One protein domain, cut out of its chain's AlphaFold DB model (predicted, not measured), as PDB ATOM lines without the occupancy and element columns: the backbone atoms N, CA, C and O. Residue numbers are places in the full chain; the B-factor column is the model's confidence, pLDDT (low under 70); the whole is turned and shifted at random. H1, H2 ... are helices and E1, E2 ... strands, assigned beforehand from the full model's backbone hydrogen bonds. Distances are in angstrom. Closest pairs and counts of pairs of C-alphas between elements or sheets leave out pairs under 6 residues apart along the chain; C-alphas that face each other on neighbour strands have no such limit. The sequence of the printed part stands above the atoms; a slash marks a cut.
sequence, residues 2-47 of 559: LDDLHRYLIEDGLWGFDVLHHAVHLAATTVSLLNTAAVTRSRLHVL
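What this domain is: This is residues 2 to 47 of the 559 residues of an uncharacterized protein of Candidatus Marsarchaeota G2 archaeon OSP_D (UniProt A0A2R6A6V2). A two-stranded parallel ribbon, E1 and E2, has helix H2 packed along it, while helix H1 extends the elongated shape beyond the strands' first residues. The printed part has 46 residues, with H1, E1, H2 and E2 in chain order, class mixed. E1, H2, E2 form a strand-helix-strand unit, parallel neighbour strands with a helix between, its crossover right-handed. It is compact, radius of gyration of the C-alphas 10.2 A, spanning 31 by 17 by 13 A.

How they stand to each other: Start at H1, residues 2 to 13, and H2, residues 21 to 32: they are close but not clearly touching, closest C-alphas Ile 10 and Ser 32, 7.4 A. In both, every O i to N i+4 pair is within hydrogen-bond range. E1, residues 15 to 18, and E2, residues 43 to 46, are parallel; N 16 and O 43 are 3.0 A apart, within hydrogen-bond range. The closest C-alphas of H2 and E2 are His 21 and Val 46, 5.8 A.

Where its parts are: Find C-alpha 2 at (-7.079, 24.337, 5.287), where H1 begins its 14.0 A. H2 runs 16.6 A; E2 ends at C-alpha 46, (16.657, 21.625, 19.582).

The domain as a whole: The printed part has no cut, and no printed residue is under 70 in pLDDT.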
ATOM      1  N   LEU A   2      -8.217  23.436   5.000       86.81
ATOM      2  CA  LEU A   2      -7.079  24.337   5.287       86.81
ATOM      3  C   LEU A   2      -6.543  24.166   6.717       86.81
ATOM      4  O   LEU A   2      -5.338  24.024   6.893       86.81
ATOM      5  N   ASP A   3      -7.432  24.085   7.706       90.81
ATOM      6  CA  ASP A   3      -7.043  23.875   9.110       90.81
ATOM      7  C   ASP A   3      -6.418  22.496   9.338       90.81
ATOM      8  O   ASP A   3      -5.432  22.368  10.057       90.81
ATOM      9  N   ASP A   4      -6.949  21.463   8.678       91.50
ATOM     10  CA  ASP A   4      -6.408  20.102   8.762       91.50
ATOM     11  C   ASP A   4      -5.045  19.990   8.073       91.50
ATOM     12  O   ASP A   4      -4.146  19.340   8.599       91.50
ATOM     13  N   LEU A   5      -4.866  20.658   6.924       91.62
ATOM     14  CA  LEU A   5      -3.573  20.748   6.248       91.62
ATOM     15  C   LEU A   5      -2.558  21.493   7.115       91.62
ATOM     16  O   LEU A   5      -1.430  21.033   7.253       91.62
ATOM     17  N   HIS A   6      -2.952  22.619   7.709       91.00
ATOM     18  CA  HIS A   6      -2.094  23.387   8.604       91.00
ATOM     19  C   HIS A   6      -1.657  22.555   9.816       91.00
ATOM     20  O   HIS A   6      -0.460  22.456  10.090       91.00
ATOM     21  N   ARG A   7      -2.609  21.883  10.479       90.12
ATOM     22  CA  ARG A   7      -2.329  20.981  11.601       90.12
ATOM     23  C   ARG A   7      -1.372  19.866  11.187       90.12
ATOM     24  O   ARG A   7      -0.343  19.688  11.827       90.12
ATOM     25  N   TYR A   8      -1.654  19.179  10.079       92.44
ATOM     26  CA  TYR A   8      -0.781  18.126   9.557       92.44
ATOM     27  C   TYR A   8       0.636  18.634   9.267       92.44
ATOM     28  O   TYR A   8       1.611  17.993   9.656       92.44
ATOM     29  N   LEU A   9       0.769  19.787   8.601       90.88
ATOM     30  CA  LEU A   9       2.073  20.353   8.261       90.88
ATOM     31  C   LEU A   9       2.910  20.631   9.508       90.88
ATOM     32  O   LEU A   9       4.089  20.308   9.498       90.88
ATOM     33  N   ILE A  10       2.339  21.179  10.578       88.50
ATOM     34  CA  ILE A  10       3.118  21.493  11.786       88.50
ATOM     35  C   ILE A  10       3.376  20.243  12.642       88.50
ATOM     36  O   ILE A  10       4.485  20.064  13.150       88.50
ATOM     37  N   GLU A  11       2.377  19.371  12.798       88.31
ATOM     38  CA  GLU A  11       2.464  18.217  13.704       88.31
ATOM     39  C   GLU A  11       3.293  17.056  13.136       88.31
ATOM     40  O   GLU A  11       3.931  16.328  13.904       88.31
ATOM     41  N   ASP A  12       3.307  16.871  11.811       88.56
ATOM     42  CA  ASP A  12       3.950  15.715  11.169       88.56
ATOM     43  C   ASP A  12       4.680  16.028   9.853       88.56
ATOM     44  O   ASP A  12       5.649  15.341   9.519       88.56
ATOM     45  N   GLY A  13       4.233  17.032   9.094       90.31
ATOM     46  CA  GLY A  13       4.718  17.292   7.736       90.31
ATOM     47  C   GLY A  13       6.042  18.058   7.649       90.31
ATOM     48  O   GLY A  13       6.847  17.785   6.759       90.31
ATOM     49  N   LEU A  14       6.282  19.011   8.550       92.62
ATOM     50  CA  LEU A  14       7.446  19.893   8.563       92.62
ATOM     51  C   LEU A  14       8.362  19.535   9.720       92.62
ATOM     52  O   LEU A  14       7.981  19.655  10.879       92.62
ATOM     53  N   TRP A  15       9.592  19.165   9.384       93.31
ATOM     54  CA  TRP A  15      10.636  18.854  10.351       93.31
ATOM     55  C   TRP A  15      11.699  19.943  10.329       93.31
ATOM     56  O   TRP A  15      12.145  20.362   9.260       93.31
ATOM     57  N   GLY A  16      12.117  20.391  11.508       91.31
ATOM     58  CA  GLY A  16      13.107  21.450  11.662       91.31
ATOM     59  C   GLY A  16      14.044  21.169  12.823       91.31
ATOM     60  O   GLY A  16      13.635  20.648  13.859       91.31
ATOM     61  N   PHE A  17      15.314  21.515  12.640       89.06
ATOM     62  CA  PHE A  17      16.375  21.219  13.594       89.06
ATOM     63  C   PHE A  17      17.295  22.420  13.713       89.06
ATOM     64  O   PHE A  17      17.799  22.906  12.701       89.06
ATOM     65  N   ASP A  18      17.556  22.850  14.940       87.62
ATOM     66  CA  ASP A  18      18.580  23.847  15.233       87.62
ATOM     67  C   ASP A  18      19.296  23.477  16.538       87.62
ATOM     68  O   ASP A  18      18.820  22.657  17.322       87.62
ATOM     69  N   VAL A  19      20.457  24.069  16.778       85.81
ATOM     70  CA  VAL A  19      21.173  23.963  18.057       85.81
ATOM     71  C   VAL A  19      20.772  25.089  19.017       85.81
ATOM     72  O   VAL A  19      21.055  25.022  20.211       85.81
ATOM     73  N   LEU A  20      20.102  26.132  18.515       84.88
ATOM     74  CA  LEU A  20      19.667  27.306  19.260       84.88
ATOM     75  C   LEU A  20      18.178  27.224  19.609       84.88
ATOM     76  O   LEU A  20      17.307  27.300  18.744       84.88
ATOM     77  N   HIS A  21      17.871  27.178  20.908       83.81
ATOM     78  CA  HIS A  21      16.489  27.102  21.399       83.81
ATOM     79  C   HIS A  21      15.590  28.240  20.887       83.81
ATOM     80  O   HIS A  21      14.448  28.016  20.490       83.81
ATOM     81  N   HIS A  22      16.103  29.473  20.856       85.75
ATOM     82  CA  HIS A  22      15.331  30.629  20.394       85.75
ATOM     83  C   HIS A  22      14.989  30.562  18.897       85.75
ATOM     84  O   HIS A  22      13.917  31.023  18.515       85.75
ATOM     85  N   ALA A  23      15.853  29.969  18.064       86.25
ATOM     86  CA  ALA A  23      15.609  29.824  16.629       86.25
ATOM     87  C   ALA A  23      14.454  28.847  16.367       86.25
ATOM     88  O   ALA A  23      13.524  29.165  15.626       86.25
ATOM     89  N   VAL A  24      14.458  27.701  17.059       87.31
ATOM     90  CA  VAL A  24      13.372  26.709  16.995       87.31
ATOM     91  C   VAL A  24      12.052  27.310  17.481       87.31
ATOM     92  O   VAL A  24      11.026  27.157  16.822       87.31
ATOM     93  N   HIS A  25      12.073  28.051  18.593       86.06
ATOM     94  CA  HIS A  25      10.877  28.696  19.141       86.06
ATOM     95  C   HIS A  25      10.300  29.778  18.214       86.06
ATOM     96  O   HIS A  25       9.084  29.843  18.010       86.06
ATOM     97  N   LEU A  26      11.159  30.609  17.614       89.19
ATOM     98  CA  LEU A  26      10.738  31.621  16.645       89.19
ATOM     99  C   LEU A  26      10.126  30.972  15.398       89.19
ATOM    100  O   LEU A  26       9.066  31.407  14.947       89.19
ATOM    101  N   ALA A  27      10.746  29.910  14.876       89.12
ATOM    102  CA  ALA A  27      10.219  29.157  13.741       89.12
ATOM    103  C   ALA A  27       8.850  28.535  14.061       89.12
ATOM    104  O   ALA A  27       7.905  28.712  13.293       89.12
ATOM    105  N   ALA A  28       8.715  27.886  15.223       88.38
ATOM    106  CA  ALA A  28       7.458  27.292  15.675       88.38
ATOM    107  C   ALA A  28       6.335  28.331  15.765       88.38
ATOM    108  O   ALA A  28       5.238  28.113  15.249       88.38
ATOM    109  N   THR A  29       6.632  29.487  16.365       87.69
ATOM    110  CA  THR A  29       5.679  30.594  16.506       87.69
ATOM    111  C   THR A  29       5.282  31.154  15.142       87.69
ATOM    112  O   THR A  29       4.100  31.321  14.865       87.69
ATOM    113  N   THR A  30       6.259  31.394  14.265       89.12
ATOM    114  CA  THR A  30       6.027  31.985  12.940       89.12
ATOM    115  C   THR A  30       5.127  31.100  12.084       89.12
ATOM    116  O   THR A  30       4.154  31.592  11.523       89.12
ATOM    117  N   VAL A  31       5.407  29.793  12.017       88.56
ATOM    118  CA  VAL A  31       4.597  28.862  11.216       88.56
ATOM    119  C   VAL A  31       3.207  28.689  11.827       88.56
ATOM    120  O   VAL A  31       2.230  28.681  11.083       88.56
ATOM    121  N   SER A  32       3.096  28.625  13.157       87.00
ATOM    122  CA  SER A  32       1.798  28.511  13.842       87.00
ATOM    123  C   SER A  32       0.921  29.749  13.653       87.00
ATOM    124  O   SER A  32      -0.289  29.626  13.587       87.00
ATOM    125  N   LEU A  33       1.495  30.949  13.514       88.69
ATOM    126  CA  LEU A  33       0.721  32.180  13.292       88.69
ATOM    127  C   LEU A  33       0.142  32.306  11.872       88.69
ATOM    128  O   LEU A  33      -0.654  33.211  11.625       88.69
ATOM    129  N   LEU A  34       0.501  31.413  10.941       86.81
ATOM    130  CA  LEU A  34      -0.049  31.422   9.580       86.81
ATOM    131  C   LEU A  34      -1.529  30.999   9.526       86.81
ATOM    132  O   LEU A  34      -2.204  31.292   8.540       86.81
ATOM    133  N   ASN A  35      -2.040  30.309  10.552       87.44
ATOM    134  CA  ASN A  35      -3.454  29.955  10.696       87.44
ATOM    135  C   ASN A  35      -3.809  29.845  12.194       87.44
ATOM    136  O   ASN A  35      -3.011  29.399  12.999       87.44
ATOM    137  N   THR A  36      -5.022  30.229  12.588       83.19
ATOM    138  CA  THR A  36      -5.499  30.172  13.981       83.19
ATOM    139  C   THR A  36      -5.849  28.765  14.482       83.19
ATOM    140  O   THR A  36      -6.263  28.615  15.632       83.19
ATOM    141  N   ALA A  37      -5.758  27.737  13.635       86.25
ATOM    142  CA  ALA A  37      -6.046  26.361  14.018       86.25
ATOM    143  C   ALA A  37      -5.115  25.888  15.150       86.25
ATOM    144  O   ALA A  37      -3.896  26.016  15.068       86.25
ATOM    145  N   ALA A  38      -5.695  25.306  16.202       82.31
ATOM    146  CA  ALA A  38      -4.921  24.790  17.323       82.31
ATOM    147  C   ALA A  38      -4.022  23.620  16.890       82.31
ATOM    148  O   ALA A  38      -4.468  22.698  16.195       82.31
ATOM    149  N   VAL A  39      -2.775  23.663  17.357       81.81
ATOM    150  CA  VAL A  39      -1.734  22.666  17.103       81.81
ATOM    151  C   VAL A  39      -1.246  22.129  18.441       81.81
ATOM    152  O   VAL A  39      -0.982  22.905  19.358       81.81
ATOM    153  N   THR A  40      -1.143  20.811  18.573       79.12
ATOM    154  CA  THR A  40      -0.829  20.164  19.859       79.12
ATOM    155  C   THR A  40       0.648  19.812  20.012       79.12
ATOM    156  O   THR A  40       1.143  19.676  21.129       79.12
ATOM    157  N   ARG A  41       1.369  19.693  18.894       82.06
ATOM    158  CA  ARG A  41       2.778  19.282  18.835       82.06
ATOM    159  C   ARG A  41       3.477  19.864  17.609       82.06
ATOM    160  O   ARG A  41       2.824  20.323  16.677       82.06
ATOM    161  N   SER A  42       4.806  19.827  17.593       85.75
ATOM    162  CA  SER A  42       5.600  20.219  16.424       85.75
ATOM    163  C   SER A  42       6.822  19.317  16.253       85.75
ATOM    164  O   SER A  42       7.413  18.864  17.236       85.75
ATOM    165  N   ARG A  43       7.245  19.079  15.004       89.31
ATOM    166  CA  ARG A  43       8.508  18.372  14.689       89.31
ATOM    167  C   ARG A  43       9.694  19.329  14.579       89.31
ATOM    168  O   ARG A  43      10.571  19.183  13.728       89.31
ATOM    169  N   LEU A  44       9.697  20.346  15.437       89.12
ATOM    170  CA  LEU A  44      10.775  21.315  15.560       89.12
ATOM    171  C   LEU A  44      11.603  20.958  16.801       89.12
ATOM    172  O   LEU A  44      11.076  20.826  17.910       89.12
ATOM    173  N   HIS A  45      12.899  20.730  16.604       87.25
ATOM    174  CA  HIS A  45      13.772  20.115  17.600       87.25
ATOM    175  C   HIS A  45      15.025  20.953  17.857       87.25
ATOM    176  O   HIS A  45      15.717  21.364  16.926       87.25
ATOM    177  N   VAL A  46      15.348  21.131  19.142       85.62
ATOM    178  CA  VAL A  46      16.657  21.625  19.582       85.62
ATOM    179  C   VAL A  46      17.579  20.427  19.781       85.62
ATOM    180  O   VAL A  46      17.259  19.519  20.554       85.62
ATOM    181  N   LEU A  47      18.710  20.414  19.078       86.31
ATOM    182  CA  LEU A  47      19.679  19.322  19.125       86.31
ATOM    183  C   LEU A  47      20.934  19.705  19.916       86.31
ATOM    184  O   LEU A  47      21.410  20.837  19.806       86.31
TER     185      LEU A  47